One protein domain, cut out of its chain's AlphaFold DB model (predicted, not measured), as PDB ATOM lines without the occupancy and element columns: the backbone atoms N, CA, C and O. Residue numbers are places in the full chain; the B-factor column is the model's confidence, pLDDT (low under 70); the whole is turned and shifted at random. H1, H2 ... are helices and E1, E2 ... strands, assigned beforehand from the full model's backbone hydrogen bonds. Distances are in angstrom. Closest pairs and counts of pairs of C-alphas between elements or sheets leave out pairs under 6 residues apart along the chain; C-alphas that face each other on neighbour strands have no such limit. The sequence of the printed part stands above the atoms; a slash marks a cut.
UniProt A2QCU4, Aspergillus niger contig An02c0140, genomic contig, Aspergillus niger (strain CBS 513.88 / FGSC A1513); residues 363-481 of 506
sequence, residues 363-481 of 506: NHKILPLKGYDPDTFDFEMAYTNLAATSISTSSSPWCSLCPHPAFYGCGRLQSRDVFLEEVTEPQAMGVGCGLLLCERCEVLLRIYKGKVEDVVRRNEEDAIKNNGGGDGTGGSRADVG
ATOM      1  N   ASN A 363     382.232 628.744 478.695       88.19
ATOM      2  CA  ASN A 363     381.859 628.555 477.305       88.19
ATOM      3  C   ASN A 363     381.010 629.713 476.769       88.19
ATOM      4  O   ASN A 363     380.421 630.507 477.516       88.19
ATOM      5  N   HIS A 364     380.931 629.803 475.446       94.31
ATOM      6  CA  HIS A 364     379.997 630.692 474.767       94.31
ATOM      7  C   HIS A 364     378.545 630.299 475.085       94.31
ATOM      8  O   HIS A 364     378.185 629.124 475.024       94.31
ATOM      9  N   LYS A 365     377.695 631.288 475.390       95.38
ATOM     10  CA  LYS A 365     376.245 631.098 475.546       95.38
ATOM     11  C   LYS A 365     375.584 631.386 474.206       95.38
ATOM     12  O   LYS A 365     375.451 632.553 473.864       95.38
ATOM     13  N   ILE A 366     375.208 630.367 473.444       97.06
ATOM     14  CA  ILE A 366     374.676 630.556 472.089       97.06
ATOM     15  C   ILE A 366     373.163 630.772 472.127       97.06
ATOM     16  O   ILE A 366     372.446 630.008 472.770       97.06
ATOM     17  N   LEU A 367     372.694 631.831 471.472       97.25
ATOM     18  CA  LEU A 367     371.291 632.232 471.374       97.25
ATOM     19  C   LEU A 367     370.931 632.530 469.908       97.25
ATOM     20  O   LEU A 367     371.804 632.983 469.167       97.25
ATOM     21  N   PRO A 368     369.671 632.332 469.485       98.00
ATOM     22  CA  PRO A 368     369.201 632.779 468.173       98.00
ATOM     23  C   PRO A 368     369.325 634.300 467.998       98.00
ATOM     24  O   PRO A 368     369.125 635.064 468.948       98.00
ATOM     25  N   LEU A 369     369.635 634.744 466.780       97.06
ATOM     26  CA  LEU A 369     369.654 636.157 466.405       97.06
ATOM     27  C   LEU A 369     368.222 636.649 466.168       97.06
ATOM     28  O   LEU A 369     367.425 636.008 465.488       97.06
ATOM     29  N   LYS A 370     367.875 637.815 466.721       96.19
ATOM     30  CA  LYS A 370     366.537 638.393 466.537       96.19
ATOM     31  C   LYS A 370     366.338 638.808 465.079       96.19
ATOM     32  O   LYS A 370     367.141 639.574 464.559       96.19
ATOM     33  N   GLY A 371     365.242 638.354 464.473       95.25
ATOM     34  CA  GLY A 371     364.866 638.707 463.099       95.25
ATOM     35  C   GLY A 371     365.556 637.886 462.008       95.25
ATOM     36  O   GLY A 371     365.365 638.195 460.840       95.25
ATOM     37  N   TYR A 372     366.327 636.856 462.371       95.94
ATOM     38  CA  TYR A 372     366.961 635.946 461.419       95.94
ATOM     39  C   TYR A 372     366.496 634.521 461.705       95.94
ATOM     40  O   TYR A 372     366.847 633.949 462.735       95.94
ATOM     41  N   ASP A 373     365.703 633.971 460.793       96.19
ATOM     42  CA  ASP A 373     365.159 632.617 460.868       96.19
ATOM     43  C   ASP A 373     365.578 631.847 459.603       96.19
ATOM     44  O   ASP A 373     365.256 632.321 458.509       96.19
ATOM     45  N   PRO A 374     366.291 630.708 459.727       95.44
ATOM     46  CA  PRO A 374     366.707 629.888 458.591       95.44
ATOM     47  C   PRO A 374     365.578 629.553 457.613       95.44
ATOM     48  O   PRO A 374     365.809 629.556 456.406       95.44
ATOM     49  N   ASP A 375     364.358 629.332 458.113       96.31
ATOM     50  CA  ASP A 375     363.220 628.890 457.298       96.31
ATOM     51  C   ASP A 375     362.648 630.007 456.409       96.31
ATOM     52  O   ASP A 375     361.943 629.744 455.434       96.31
ATOM     53  N   THR A 376     362.939 631.267 456.739       96.44
ATOM     54  CA  THR A 376     362.433 632.447 456.011       96.44
ATOM     55  C   THR A 376     363.541 633.272 455.367       96.44
ATOM     56  O   THR A 376     363.268 634.278 454.713       96.44
ATOM     57  N   PHE A 377     364.797 632.874 455.565       95.69
ATOM     58  CA  PHE A 377     365.950 633.630 455.113       95.69
ATOM     59  C   PHE A 377     366.165 633.471 453.607       95.69
ATOM     60  O   PHE A 377     366.266 632.363 453.085       95.69
ATOM     61  N   ASP A 378     366.288 634.597 452.909       95.62
ATOM     62  CA  ASP A 378     366.580 634.616 451.479       95.62
ATOM     63  C   ASP A 378     368.085 634.402 451.235       95.62
ATOM     64  O   ASP A 378     368.891 635.340 451.213       95.62
ATOM     65  N   PHE A 379     368.476 633.133 451.098       94.06
ATOM     66  CA  PHE A 379     369.862 632.746 450.828       94.06
ATOM     67  C   PHE A 379     370.362 633.299 449.492       94.06
ATOM     68  O   PHE A 379     371.492 633.778 449.419       94.06
ATOM     69  N   GLU A 380     369.533 633.260 448.451       93.81
ATOM     70  CA  GLU A 380     369.906 633.708 447.108       93.81
ATOM     71  C   GLU A 380     370.247 635.199 447.109       93.81
ATOM     72  O   GLU A 380     371.319 635.597 446.642       93.81
ATOM     73  N   MET A 381     369.398 636.021 447.728       92.88
ATOM     74  CA  MET A 381     369.665 637.442 447.910       92.88
ATOM     75  C   MET A 381     370.911 637.679 448.769       92.88
ATOM     76  O   MET A 381     371.726 638.539 448.434       92.88
ATOM     77  N   ALA A 382     371.107 636.919 449.850       92.69
ATOM     78  CA  ALA A 382     372.279 637.079 450.711       92.69
ATOM     79  C   ALA A 382     373.596 636.811 449.964       92.69
ATOM     80  O   ALA A 382     374.541 637.593 450.095       92.69
ATOM     81  N   TYR A 383     373.662 635.752 449.153       91.00
ATOM     82  CA  TYR A 383     374.842 635.441 448.342       91.00
ATOM     83  C   TYR A 383     375.012 636.409 447.164       91.00
ATOM     84  O   TYR A 383     376.137 636.808 446.864       91.00
ATOM     85  N   THR A 384     373.916 636.862 446.552       90.75
ATOM     86  CA  THR A 384     373.945 637.883 445.489       90.75
ATOM     87  C   THR A 384     374.496 639.204 446.020       90.75
ATOM     88  O   THR A 384     375.374 639.808 445.408       90.75
ATOM     89  N   ASN A 385     374.064 639.608 447.215       89.88
ATOM     90  CA  ASN A 385     374.572 640.792 447.905       89.88
ATOM     91  C   ASN A 385     376.026 640.631 448.354       89.88
ATOM     92  O   ASN A 385     376.743 641.621 448.438       89.88
ATOM     93  N   LEU A 386     376.472 639.406 448.650       89.31
ATOM     94  CA  LEU A 386     377.876 639.143 448.955       89.31
ATOM     95  C   LEU A 386     378.756 639.292 447.706       89.31
ATOM     96  O   LEU A 386     379.858 639.826 447.797       89.31
ATOM     97  N   ALA A 387     378.276 638.838 446.547       86.69
ATOM     98  CA  ALA A 387     378.978 638.992 445.274       86.69
ATOM     99  C   ALA A 387     378.970 640.450 444.779       86.69
ATOM    100  O   ALA A 387     379.944 640.915 444.182       86.69
ATOM    101  N   ALA A 388     377.897 641.193 445.059       84.88
ATOM    102  CA  ALA A 388     377.806 642.613 444.770       84.88
ATOM    103  C   ALA A 388     378.759 643.394 445.690       84.88
ATOM    104  O   ALA A 388     378.492 643.620 446.864       84.88
ATOM    105  N   THR A 389     379.885 643.861 445.151       67.62
ATOM    106  CA  THR A 389     380.921 644.611 445.894       67.62
ATOM    107  C   THR A 389     380.426 645.958 446.453       67.62
ATOM    108  O   THR A 389     381.159 646.671 447.138       67.62
ATOM    109  N   SER A 390     379.181 646.342 446.166       67.75
ATOM    110  CA  SER A 390     378.529 647.509 446.746       67.75
ATOM    111  C   SER A 390     378.209 647.267 448.220       67.75
ATOM    112  O   SER A 390     377.448 646.362 448.555       67.75
ATOM    113  N   ILE A 391     378.752 648.125 449.086       62.44
ATOM    114  CA  ILE A 391     378.485 648.178 450.529       62.44
ATOM    115  C   ILE A 391     376.997 648.498 450.739       62.44
ATOM    116  O   ILE A 391     376.614 649.654 450.911       62.44
ATOM    117  N   SER A 392     376.126 647.491 450.665       58.22
ATOM    118  CA  SER A 392     374.729 647.660 451.049       58.22
ATOM    119  C   SER A 392     374.638 647.666 452.575       58.22
ATOM    120  O   SER A 392     375.312 646.906 453.272       58.22
ATOM    121  N   THR A 393     373.808 648.555 453.108       59.03
ATOM    122  CA  THR A 393     373.624 648.769 454.551       59.03
ATOM    123  C   THR A 393     372.879 647.628 455.250       59.03
ATOM    124  O   THR A 393     372.752 647.642 456.470       59.03
ATOM    125  N   SER A 394     372.384 646.638 454.504       59.09
ATOM    126  CA  SER A 394     371.665 645.468 455.017       59.09
ATOM    127  C   SER A 394     372.493 644.199 454.825       59.09
ATOM    128  O   SER A 394     372.044 643.238 454.201       59.09
ATOM    129  N   SER A 395     373.734 644.197 455.314       75.50
ATOM    130  CA  SER A 395     374.561 642.996 455.260       75.50
ATOM    131  C   SER A 395     373.956 641.927 456.167       75.50
ATOM    132  O   SER A 395     373.998 642.052 457.395       75.50
ATOM    133  N   SER A 396     373.407 640.872 455.568       91.31
ATOM    134  CA  SER A 396     373.050 639.655 456.291       91.31
ATOM    135  C   SER A 396     374.227 639.209 457.171       91.31
ATOM    136  O   SER A 396     375.377 639.350 456.752       91.31
ATOM    137  N   PRO A 397     373.994 638.703 458.390       95.12
ATOM    138  CA  PRO A 397     375.063 638.249 459.268       95.12
ATOM    139  C   PRO A 397     375.699 636.964 458.720       95.12
ATOM    140  O   PRO A 397     375.007 636.099 458.187       95.12
ATOM    141  N   TRP A 398     377.014 636.807 458.890       96.19
ATOM    142  CA  TRP A 398     377.768 635.643 458.398       96.19
ATOM    143  C   TRP A 398     378.459 634.889 459.529       96.19
ATOM    144  O   TRP A 398     379.025 635.487 460.446       96.19
ATOM    145  N   CYS A 399     378.448 633.560 459.439       97.81
ATOM    146  CA  CYS A 399     378.976 632.640 460.443       97.81
ATOM    147  C   CYS A 399     380.473 632.828 460.636       97.81
ATOM    148  O   CYS A 399     381.224 632.585 459.700       97.81
ATOM    149  N   SER A 400     380.920 633.160 461.848       97.12
ATOM    150  CA  SER A 400     382.315 633.402 462.236       97.12
ATOM    151  C   SER A 400     383.297 632.275 461.896       97.12
ATOM    152  O   SER A 400     384.497 632.500 461.978       97.12
ATOM    153  N   LEU A 401     382.823 631.080 461.527       97.06
ATOM    154  CA  LEU A 401     383.654 629.891 461.316       97.06
ATOM    155  C   LEU A 401     383.628 629.348 459.879       97.06
ATOM    156  O   LEU A 401     384.552 628.643 459.495       97.06
ATOM    157  N   CYS A 402     382.618 629.674 459.066       96.19
ATOM    158  CA  CYS A 402     382.480 629.165 457.692       96.19
ATOM    159  C   CYS A 402     381.762 630.186 456.782       96.19
ATOM    160  O   CYS A 402     381.157 631.128 457.297       96.19
ATOM    161  N   PRO A 403     381.791 630.035 455.447       93.94
ATOM    162  CA  PRO A 403     381.181 630.989 454.512       93.94
ATOM    163  C   PRO A 403     379.658 630.797 454.341       93.94
ATOM    164  O   PRO A 403     379.140 630.767 453.226       93.94
ATOM    165  N   HIS A 404     378.929 630.665 455.452       95.25
ATOM    166  CA  HIS A 404     377.466 630.539 455.469       95.25
ATOM    167  C   HIS A 404     376.815 631.670 456.279       95.25
ATOM    168  O   HIS A 404     377.432 632.146 457.241       95.25
ATOM    169  N   PRO A 405     375.573 632.077 455.961       96.38
ATOM    170  CA  PRO A 405     374.796 633.006 456.781       96.38
ATOM    171  C   PRO A 405     374.655 632.538 458.235       96.38
ATOM    172  O   PRO A 405     374.607 631.340 458.521       96.38
ATOM    173  N   ALA A 406     374.629 633.483 459.174       97.75
ATOM    174  CA  ALA A 406     374.489 633.206 460.599       97.75
ATOM    175  C   ALA A 406     373.057 633.421 461.093       97.75
ATOM    176  O   ALA A 406     372.401 634.394 460.743       97.75
ATOM    177  N   PHE A 407     372.632 632.556 462.008       98.12
ATOM    178  CA  PHE A 407     371.315 632.604 462.656       98.12
ATOM    179  C   PHE A 407     371.420 632.600 464.179       98.12
ATOM    180  O   PHE A 407     370.444 632.840 464.883       98.12
ATOM    181  N   TYR A 408     372.622 632.364 464.703       98.50
ATOM    182  CA  TYR A 408     372.899 632.321 466.129       98.50
ATOM    183  C   TYR A 408     374.082 633.215 466.468       98.50
ATOM    184  O   TYR A 408     374.950 633.474 465.635       98.50
ATOM    185  N   GLY A 409     374.139 633.661 467.717       97.88
ATOM    186  CA  GLY A 409     375.257 634.421 468.245       97.88
ATOM    187  C   GLY A 409     375.522 634.117 469.711       97.88
ATOM    188  O   GLY A 409     374.664 633.617 470.440       97.88
ATOM    189  N   CYS A 410     376.732 634.421 470.171       97.69
ATOM    190  CA  CYS A 410     377.026 634.390 471.597       97.69
ATOM    191  C   CYS A 410     376.253 635.520 472.293       97.69
ATOM    192  O   CYS A 410     376.460 636.681 471.973       97.69
ATOM    193  N   GLY A 411     375.404 635.197 473.266       95.94
ATOM    194  CA  GLY A 411     374.657 636.129 474.115       95.94
ATOM    195  C   GLY A 411     375.204 636.246 475.540       95.94
ATOM    196  O   GLY A 411     374.471 636.601 476.461       95.94
ATOM    197  N   ARG A 412     376.472 635.881 475.765       94.31
ATOM    198  CA  ARG A 412     377.120 636.017 477.079       94.31
ATOM    199  C   ARG A 412     377.387 637.491 477.379       94.31
ATOM    200  O   ARG A 412     378.001 638.159 476.550       94.31
ATOM    201  N   LEU A 413     376.993 637.969 478.560       93.38
ATOM    202  CA  LEU A 413     377.352 639.312 479.029       93.38
ATOM    203  C   LEU A 413     378.873 639.463 479.055       93.38
ATOM    204  O   LEU A 413     379.580 638.598 479.576       93.38
ATOM    205  N   GLN A 414     379.367 640.538 478.453       92.69
ATOM    206  CA  GLN A 414     380.788 640.831 478.401       92.69
ATOM    207  C   GLN A 414     381.120 641.882 479.454       92.69
ATOM    208  O   GLN A 414     380.615 642.998 479.403       92.69
ATOM    209  N   SER A 415     382.026 641.537 480.365       91.19
ATOM    210  CA  SER A 415     382.635 642.493 481.297       91.19
ATOM    211  C   SER A 415     383.716 643.353 480.639       91.19
ATOM    212  O   SER A 415     384.343 644.168 481.309       91.19
ATOM    213  N   ARG A 416     383.967 643.150 479.341       91.56
ATOM    214  CA  ARG A 416     384.946 643.891 478.554       91.56
ATOM    215  C   ARG A 416     384.351 644.429 477.269       91.56
ATOM    216  O   ARG A 416     383.522 643.766 476.628       91.56
ATOM    217  N   ASP A 417     384.812 645.607 476.888       93.31
ATOM    218  CA  ASP A 417     384.455 646.241 475.629       93.31
ATOM    219  C   ASP A 417     385.243 645.645 474.440       93.31
ATOM    220  O   ASP A 417     385.880 644.589 474.543       93.31
ATOM    221  N   VAL A 418     385.150 646.290 473.275       90.75
ATOM    222  CA  VAL A 418     385.870 645.873 472.056       90.75
ATOM    223  C   VAL A 418     387.382 646.082 472.187       90.75
ATOM    224  O   VAL A 418     388.146 645.351 471.567       90.75
ATOM    225  N   PHE A 419     387.823 647.018 473.028       92.62
ATOM    226  CA  PHE A 419     389.235 647.292 473.294       92.62
ATOM    227  C   PHE A 419     389.817 646.423 474.418       92.62
ATOM    228  O   PHE A 419     390.987 646.564 474.771       92.62
ATOM    229  N   LEU A 420     389.024 645.467 474.922       90.94
ATOM    230  CA  LEU A 420     389.337 644.591 476.050       90.94
ATOM    231  C   LEU A 420     389.512 645.341 477.381       90.94
ATOM    232  O   LEU A 420     390.064 644.779 478.332       90.94
ATOM    233  N   GLU A 421     389.008 646.570 477.462       92.00
ATOM    234  CA  GLU A 421     388.951 647.358 478.687       92.00
ATOM    235  C   GLU A 421     387.780 646.883 479.549       92.00
ATOM    236  O   GLU A 421     386.748 646.433 479.046       92.00
ATOM    237  N   GLU A 422     387.961 646.911 480.868       92.12
ATOM    238  CA  GLU A 422     386.934 646.470 481.808       92.12
ATOM    239  C   GLU A 422     385.793 647.488 481.870       92.12
ATOM    240  O   GLU A 422     386.009 648.679 482.087       92.12
ATOM    241  N   VAL A 423     384.566 647.004 481.692       92.94
ATOM    242  CA  VAL A 423     383.361 647.827 481.772       92.94
ATOM    243  C   VAL A 423     382.950 647.924 483.237       92.94
ATOM    244  O   VAL A 423     382.485 646.951 483.830       92.94
ATOM    245  N   THR A 424     383.132 649.105 483.825       93.25
ATOM    246  CA  THR A 424     382.836 649.373 485.242       93.25
ATOM    247  C   THR A 424     381.340 649.445 485.535       93.25
ATOM    248  O   THR A 424     380.907 649.092 486.630       93.25
ATOM    249  N   GLU A 425     380.540 649.889 484.567       93.44
ATOM    250  CA  GLU A 425     379.102 650.085 484.725       93.44
ATOM    251  C   GLU A 425     378.319 648.860 484.225       93.44
ATOM    252  O   GLU A 425     378.337 648.565 483.027       93.44
ATOM    253  N   PRO A 426     377.555 648.161 485.087       89.19
ATOM    254  CA  PRO A 426     376.789 646.979 484.682       89.19
ATOM    255  C   PRO A 426     375.796 647.234 483.537       89.19
ATOM    256  O   PRO A 426     375.513 646.334 482.752       89.19
ATOM    257  N   GLN A 427     375.274 648.461 483.425       91.00
ATOM    258  CA  GLN A 427     374.328 648.863 482.375       91.00
ATOM    259  C   GLN A 427     375.000 649.025 481.003       91.00
ATOM    260  O   GLN A 427     374.332 648.895 479.981       91.00
ATOM    261  N   ALA A 428     376.311 649.275 480.979       88.44
ATOM    262  CA  ALA A 428     377.107 649.399 479.763       88.44
ATOM    263  C   ALA A 428     377.673 648.048 479.282       88.44
ATOM    264  O   ALA A 428     378.337 647.990 478.244       88.44
ATOM    265  N   MET A 429     377.432 646.950 480.013       89.62
ATOM    266  CA  MET A 429     377.903 645.625 479.613       89.62
ATOM    267  C   MET A 429     377.230 645.186 478.313       89.62
ATOM    268  O   MET A 429     376.024 644.942 478.250       89.62
ATOM    269  N   GLY A 430     378.039 645.043 477.264       88.00
ATOM    270  CA  GLY A 430     377.579 644.533 475.980       88.00
ATOM    271  C   GLY A 430     377.119 643.074 476.069       88.00
ATOM    272  O   GLY A 430     377.677 642.260 476.812       88.00
ATOM    273  N   VAL A 431     376.117 642.724 475.262       93.06
ATOM    274  CA  VAL A 431     375.667 641.338 475.093       93.06
ATOM    275  C   VAL A 431     376.465 640.693 473.966       93.06
ATOM    276  O   VAL A 431     376.416 641.144 472.826       93.06
ATOM    277  N   GLY A 432     377.157 639.604 474.286       95.38
ATOM    278  CA  GLY A 432     377.853 638.780 473.310       95.38
ATOM    279  C   GLY A 432     379.279 639.207 473.000       95.38
ATOM    280  O   GLY A 432     379.635 640.379 473.048       95.38
ATOM    281  N   CYS A 433     380.115 638.227 472.657       96.31
ATOM    282  CA  CYS A 433     381.511 638.463 472.279       96.31
ATOM    283  C   CYS A 433     381.712 638.757 470.784       96.31
ATOM    284  O   CYS A 433     382.852 638.902 470.361       96.31
ATOM    285  N   GLY A 434     380.637 638.810 469.989       95.88
ATOM    286  CA  GLY A 434     380.698 638.970 468.530       95.88
ATOM    287  C   GLY A 434     380.766 637.658 467.736       95.88
ATOM    288  O   GLY A 434     380.768 637.696 466.511       95.88
ATOM    289  N   LEU A 435     380.791 636.494 468.399       97.62
ATOM    290  CA  LEU A 435     380.708 635.199 467.717       97.62
ATOM    291  C   LEU A 435     379.318 635.016 467.099       97.62
ATOM    292  O   LEU A 435     378.328 635.046 467.831       97.62
ATOM    293  N   LEU A 436     379.272 634.765 465.792       98.06
ATOM    294  CA  LEU A 436     378.073 634.461 465.011       98.06
ATOM    295  C   LEU A 436     378.203 633.066 464.394       98.06
ATOM    296  O   LEU A 436     379.295 632.664 464.004       98.06
ATOM    297  N   LEU A 437     377.114 632.307 464.293       98.44
ATOM    298  CA  LEU A 437     377.135 630.917 463.832       98.44
ATOM    299  C   LEU A 437     375.961 630.632 462.889       98.44
ATOM    300  O   LEU A 437     374.835 631.067 463.135       98.44
ATOM    301  N   CYS A 438     376.226 629.869 461.830       98.19
ATOM    302  CA  CYS A 438     375.192 629.175 461.061       98.19
ATOM    303  C   CYS A 438     374.663 627.971 461.859       98.19
ATOM    304  O   CYS A 438     375.301 627.552 462.827       98.19
ATOM    305  N   GLU A 439     373.551 627.368 461.428       97.50
ATOM    306  CA  GLU A 439     372.952 626.192 462.085       97.50
ATOM    307  C   GLU A 439     373.950 625.046 462.291       97.50
ATOM    308  O   GLU A 439     374.065 624.495 463.384       97.50
ATOM    309  N   ARG A 440     374.750 624.722 461.270       96.88
ATOM    310  CA  ARG A 440     375.745 623.647 461.377       96.88
ATOM    311  C   ARG A 440     376.811 623.949 462.432       96.88
ATOM    312  O   ARG A 440     377.113 623.098 463.265       96.88
ATOM    313  N   CYS A 441     377.391 625.149 462.406       98.25
ATOM    314  CA  CYS A 441     378.451 625.523 463.347       98.25
ATOM    315  C   CYS A 441     377.926 625.691 464.780       98.25
ATOM    316  O   CYS A 441     378.661 625.430 465.724       98.25
ATOM    317  N   GLU A 442     376.663 626.086 464.944       98.06
ATOM    318  CA  GLU A 442     375.947 626.114 466.221       98.06
ATOM    319  C   GLU A 442     375.910 624.718 466.861       98.06
ATOM    320  O   GLU A 442     376.398 624.528 467.980       98.06
ATOM    321  N   VAL A 443     375.427 623.724 466.106       97.81
ATOM    322  CA  VAL A 443     375.326 622.332 466.560       97.81
ATOM    323  C   VAL A 443     376.704 621.771 466.899       97.81
ATOM    324  O   VAL A 443     376.890 621.191 467.972       97.81
ATOM    325  N   LEU A 444     377.696 621.984 466.027       97.25
ATOM    326  CA  LEU A 444     379.070 621.544 466.280       97.25
ATOM    327  C   LEU A 444     379.646 622.198 467.540       97.25
ATOM    328  O   LEU A 444     380.263 621.514 468.354       97.25
ATOM    329  N   LEU A 445     379.411 623.494 467.754       96.88
ATOM    330  CA  LEU A 445     379.920 624.182 468.934       96.88
ATOM    331  C   LEU A 445     379.290 623.645 470.228       96.88
ATOM    332  O   LEU A 445     379.987 623.537 471.238       96.88
ATOM    333  N   ARG A 446     378.010 623.244 470.215       95.88
ATOM    334  CA  ARG A 446     377.387 622.537 471.352       95.88
ATOM    335  C   ARG A 446     378.035 621.177 471.597       95.88
ATOM    336  O   ARG A 446     378.386 620.877 472.738       95.88
ATOM    337  N   ILE A 447     378.229 620.380 470.541       96.56
ATOM    338  CA  ILE A 447     378.861 619.051 470.615       96.56
ATOM    339  C   ILE A 447     380.271 619.159 471.207       96.56
ATOM    340  O   ILE A 447     380.616 618.434 472.141       96.56
ATOM    341  N   TYR A 448     381.061 620.124 470.736       95.81
ATOM    342  CA  TYR A 448     382.420 620.372 471.214       95.81
ATOM    343  C   TYR A 448     382.484 621.251 472.468       95.81
ATOM    344  O   TYR A 448     383.548 621.758 472.817       95.81
ATOM    345  N   LYS A 449     381.366 621.414 473.192       94.06
ATOM    346  CA  LYS A 449     381.302 622.129 474.476       94.06
ATOM    347  C   LYS A 449     381.966 623.509 474.400       94.06
ATOM    348  O   LYS A 449     382.816 623.826 475.225       94.06
ATOM    349  N   GLY A 450     381.617 624.313 473.399       92.12
ATOM    350  CA  GLY A 450     382.111 625.681 473.245       92.12
ATOM    351  C   GLY A 450     383.531 625.819 472.690       92.12
ATOM    352  O   GLY A 450     383.999 626.949 472.571       92.12
ATOM    353  N   LYS A 451     384.217 624.722 472.346       92.88
ATOM    354  CA  LYS A 451     385.581 624.759 471.801       92.88
ATOM    355  C   LYS A 451     385.565 625.082 470.310       92.88
ATOM    356  O   LYS A 451     385.231 624.233 469.487       92.88
ATOM    357  N   VAL A 452     385.928 626.317 469.971       94.56
ATOM    358  CA  VAL A 452     385.947 626.811 468.587       94.56
ATOM    359  C   VAL A 452     386.955 626.035 467.739       94.56
ATOM    360  O   VAL A 452     386.653 625.682 466.605       94.56
ATOM    361  N   GLU A 453     388.117 625.701 468.299       94.12
ATOM    362  CA  GLU A 453     389.198 625.016 467.589       94.12
ATOM    363  C   GLU A 453     388.769 623.636 467.065       94.12
ATOM    364  O   GLU A 453     389.098 623.261 465.941       94.12
ATOM    365  N   ASP A 454     387.973 622.904 467.849       95.62
ATOM    366  CA  ASP A 454     387.454 621.595 467.452       95.62
ATOM    367  C   ASP A 454     386.406 621.707 466.327       95.62
ATOM    368  O   ASP A 454     386.369 620.852 465.439       95.62
ATOM    369  N   VAL A 455     385.594 622.775 466.317       96.62
ATOM    370  CA  VAL A 455     384.640 623.058 465.226       96.62
ATOM    371  C   VAL A 455     385.382 623.373 463.929       96.62
ATOM    372  O   VAL A 455     385.013 622.866 462.872       96.62
ATOM    373  N   VAL A 456     386.439 624.184 464.005       95.38
ATOM    374  CA  VAL A 456     387.250 624.567 462.840       95.38
ATOM    375  C   VAL A 456     387.958 623.351 462.249       95.38
ATOM    376  O   VAL A 456     387.821 623.106 461.052       95.38
ATOM    377  N   ARG A 457     388.597 622.522 463.087       94.69
ATOM    378  CA  ARG A 457     389.194 621.252 462.645       94.69
ATOM    379  C   ARG A 457     388.159 620.367 461.945       94.69
ATOM    380  O   ARG A 457     388.436 619.803 460.892       94.69
ATOM    381  N   ARG A 458     386.942 620.274 462.493       95.75
ATOM    382  CA  ARG A 458     385.873 619.476 461.883       95.75
ATOM    383  C   ARG A 458     385.420 620.024 460.525       95.75
ATOM    384  O   ARG A 458     385.178 619.243 459.607       95.75
ATOM    385  N   ASN A 459     385.313 621.345 460.388       94.19
ATOM    386  CA  ASN A 459     384.973 621.986 459.117       94.19
ATOM    387  C   ASN A 459     386.028 621.702 458.037       94.19
ATOM    388  O   ASN A 459     385.664 621.449 456.890       94.19
ATOM    389  N   GLU A 460     387.311 621.709 458.407       90.56
ATOM    390  CA  GLU A 460     388.429 621.381 457.515       90.56
ATOM    391  C   GLU A 460     388.421 619.901 457.101       90.56
ATOM    392  O   GLU A 460     388.537 619.593 455.916       90.56
ATOM    393  N   GLU A 461     388.202 618.978 458.045       91.44
ATOM    394  CA  GLU A 461     388.057 617.544 457.753       91.44
ATOM    395  C   GLU A 461     386.926 617.264 456.756       91.44
ATOM    396  O   GLU A 461     387.083 616.456 455.837       91.44
ATOM    397  N   ASP A 462     385.775 617.910 456.946       89.75
ATOM    398  CA  ASP A 462     384.617 617.726 456.074       89.75
ATOM    399  C   ASP A 462     384.859 618.352 454.685       89.75
ATOM    400  O   ASP A 462     384.415 617.791 453.685       89.75
ATOM    401  N   ALA A 463     385.630 619.443 454.589       86.75
ATOM    402  CA  ALA A 463     386.049 620.004 453.301       86.75
ATOM    403  C   ALA A 463     386.949 619.037 452.519       86.75
ATOM    404  O   ALA A 463     386.722 618.802 451.335       86.75
ATOM    405  N   ILE A 464     387.929 618.415 453.186       86.50
ATOM    406  CA  ILE A 464     388.826 617.436 452.550       86.50
ATOM    407  C   ILE A 464     388.035 616.227 452.032       86.50
ATOM    408  O   ILE A 464     388.275 615.771 450.917       86.50
ATOM    409  N   LYS A 465     387.071 615.721 452.813       87.56
ATOM    410  CA  LYS A 465     386.241 614.571 452.415       87.56
ATOM    411  C   LYS A 465     385.332 614.885 451.229       87.56
ATOM    412  O   LYS A 465     385.192 614.048 450.342       87.56
ATOM    413  N   ASN A 466     384.745 616.080 451.199       80.50
ATOM    414  CA  ASN A 466     383.814 616.479 450.144       80.50
ATOM    415  C   ASN A 466     384.516 616.887 448.841       80.50
ATOM    416  O   ASN A 466     383.918 616.781 447.774       80.50
ATOM    417  N   ASN A 467     385.797 617.266 448.881       65.56
ATOM    418  CA  ASN A 467     386.571 617.583 447.674       65.56
ATOM    419  C   ASN A 467     386.782 616.376 446.732       65.56
ATOM    420  O   ASN A 467     387.157 616.569 445.579       65.56
ATOM    421  N   GLY A 468     386.485 615.145 447.170       59.81
ATOM    422  CA  GLY A 468     386.378 613.976 446.286       59.81
ATOM    423  C   GLY A 468     385.046 613.868 445.523       59.81
ATOM    424  O   GLY A 468     384.883 612.955 444.718       59.81
ATOM    425  N   GLY A 469     384.090 614.771 445.777       46.38
ATOM    426  CA  GLY A 469     382.705 614.701 445.306       46.38
ATOM    427  C   GLY A 469     382.046 616.071 445.098       46.38
ATOM    428  O   GLY A 469     380.967 616.315 445.616       46.38
ATOM    429  N   GLY A 470     382.687 616.957 444.335       44.97
ATOM    430  CA  GLY A 470     382.029 617.928 443.441       44.97
ATOM    431  C   GLY A 470     381.211 619.106 443.995       44.97
ATOM    432  O   GLY A 470     380.929 619.999 443.202       44.97
ATOM    433  N   ASP A 471     380.832 619.175 445.275       51.56
ATOM    434  CA  ASP A 471     379.949 620.266 445.742       51.56
ATOM    435  C   ASP A 471     380.673 621.496 446.318       51.56
ATOM    436  O   ASP A 471     380.084 622.572 446.372       51.56
ATOM    437  N   GLY A 472     381.950 621.382 446.710       55.81
ATOM    438  CA  GLY A 472     382.783 622.513 447.156       55.81
ATOM    439  C   GLY A 472     382.222 623.319 448.344       55.81
ATOM    440  O   GLY A 472     382.796 624.336 448.725       55.81
ATOM    441  N   THR A 473     381.120 622.877 448.956       59.22
ATOM    442  CA  THR A 473     380.352 623.618 449.975       59.22
ATOM    443  C   THR A 473     380.908 623.470 451.397       59.22
ATOM    444  O   THR A 473     380.315 623.934 452.375       59.22
ATOM    445  N   GLY A 474     382.066 622.825 451.545       66.56
ATOM    446  CA  GLY A 474     382.745 622.610 452.820       66.56
ATOM    447  C   GLY A 474     383.912 623.569 453.042       66.56
ATOM    448  O   GLY A 474     384.601 623.957 452.106       66.56
ATOM    449  N   GLY A 475     384.173 623.915 454.301       86.94
ATOM    450  CA  GLY A 475     385.400 624.609 454.685       86.94
ATOM    451  C   GLY A 475     385.207 625.671 455.746       86.94
ATOM    452  O   GLY A 475     384.093 626.072 456.099       86.94
ATOM    453  N   SER A 476     386.343 626.114 456.261       93.00
ATOM    454  CA  SER A 476     386.400 627.255 457.154       93.00
ATOM    455  C   SER A 476     386.571 628.541 456.356       93.00
ATOM    456  O   SER A 476     387.109 628.543 455.250       93.00
ATOM    457  N   ARG A 477     386.107 629.653 456.922       93.88
ATOM    458  CA  ARG A 477     386.354 630.975 456.338       93.88
ATOM    459  C   ARG A 477     387.850 631.319 456.348       93.88
ATOM    460  O   ARG A 477     388.585 630.852 457.217       93.88
ATOM    461  N   ALA A 478     388.292 632.178 455.435       93.06
ATOM    462  CA  ALA A 478     389.710 632.511 455.268       93.06
ATOM    463  C   ALA A 478     390.371 633.090 456.528       93.06
ATOM    464  O   ALA A 478     391.541 632.828 456.802       93.06
ATOM    465  N   ASP A 479     389.624 633.865 457.312       93.56
ATOM    466  CA  ASP A 479     390.136 634.531 458.509       93.56
ATOM    467  C   ASP A 479     389.973 633.702 459.799       93.56
ATOM    468  O   ASP A 479     390.327 634.173 460.886       93.56
ATOM    469  N   VAL A 480     389.481 632.456 459.694       94.44
ATOM    470  CA  VAL A 480     389.183 631.599 460.853       94.44
ATOM    471  C   VAL A 480     390.421 631.349 461.708       94.44
ATOM    472  O   VAL A 480     390.319 631.215 462.923       94.44
ATOM    473  N   GLY A 481     391.606 631.324 461.086       91.06
ATOM    474  CA  GLY A 481     392.874 631.095 461.774       91.06
ATOM    475  C   GLY A 481     393.189 632.174 462.813       91.06
ATOM    476  O   GLY A 481     393.948 631.930 463.750       91.06
TER     477      GLY A 481
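What this domain is: This is residues 363 to 481 of the 506 residues of an uncharacterized protein of Aspergillus niger (strain CBS 513.88 / FGSC A1513) (UniProt A2QCU4). With little regular structure, the domain is mostly loops round a tiny antiparallel sheet, E1 and E2, with H2 near it, H3 meeting H2, and H1 away from both. The loop 411 to 438 reaches one end of the long axis; residues 387 to 393 stick out. The 119 printed residues include 39 in named elements, mostly helix, ordered E1, H1, E2, H2, H3. It is only just compact, close to loose (radius of gyration of the C-alphas 15.9 A), spanning 53 by 33 by 26 A.

Where its parts are: E1, residues 366 to 368, begins at C-alpha (374.676, 630.556, 472.089) and spans 7.1 A; E2, 408 to 410, 7.2 A. H2 is 439 to 447, 12.6 A; H1, 379 to 387, 12.4 A. H3, 452 to 466, 21.2 A, ends at C-alpha (383.814, 616.479, 450.144).

How they stand to each other: E1 and E2 are antiparallel at 141 degrees; N 367 and O 409 are 2.9 A apart, within hydrogen-bond range. The closest C-alphas of E2 and H2, Tyr 408 and Glu 442, are 6.9 A apart. H3 touches H2 with residues 452 to 455 alone, closest C-alphas Leu 444 and Val 455, 5.9 A, at a steep tilt of 56 degrees, opposite ways. H1 is apart from H2 and H3. In H1, H2 and H3 every O i to N i+4 pair is within hydrogen-bond range.

The domain as a whole: The farthest C-alphas, Glu 425 and Gly 468, are 53.2 A apart. The printed part has no cut; links H1 to E2 and E2 to H2 are long. Residues 389 to 394 and 467 to 474 have pLDDT under 70.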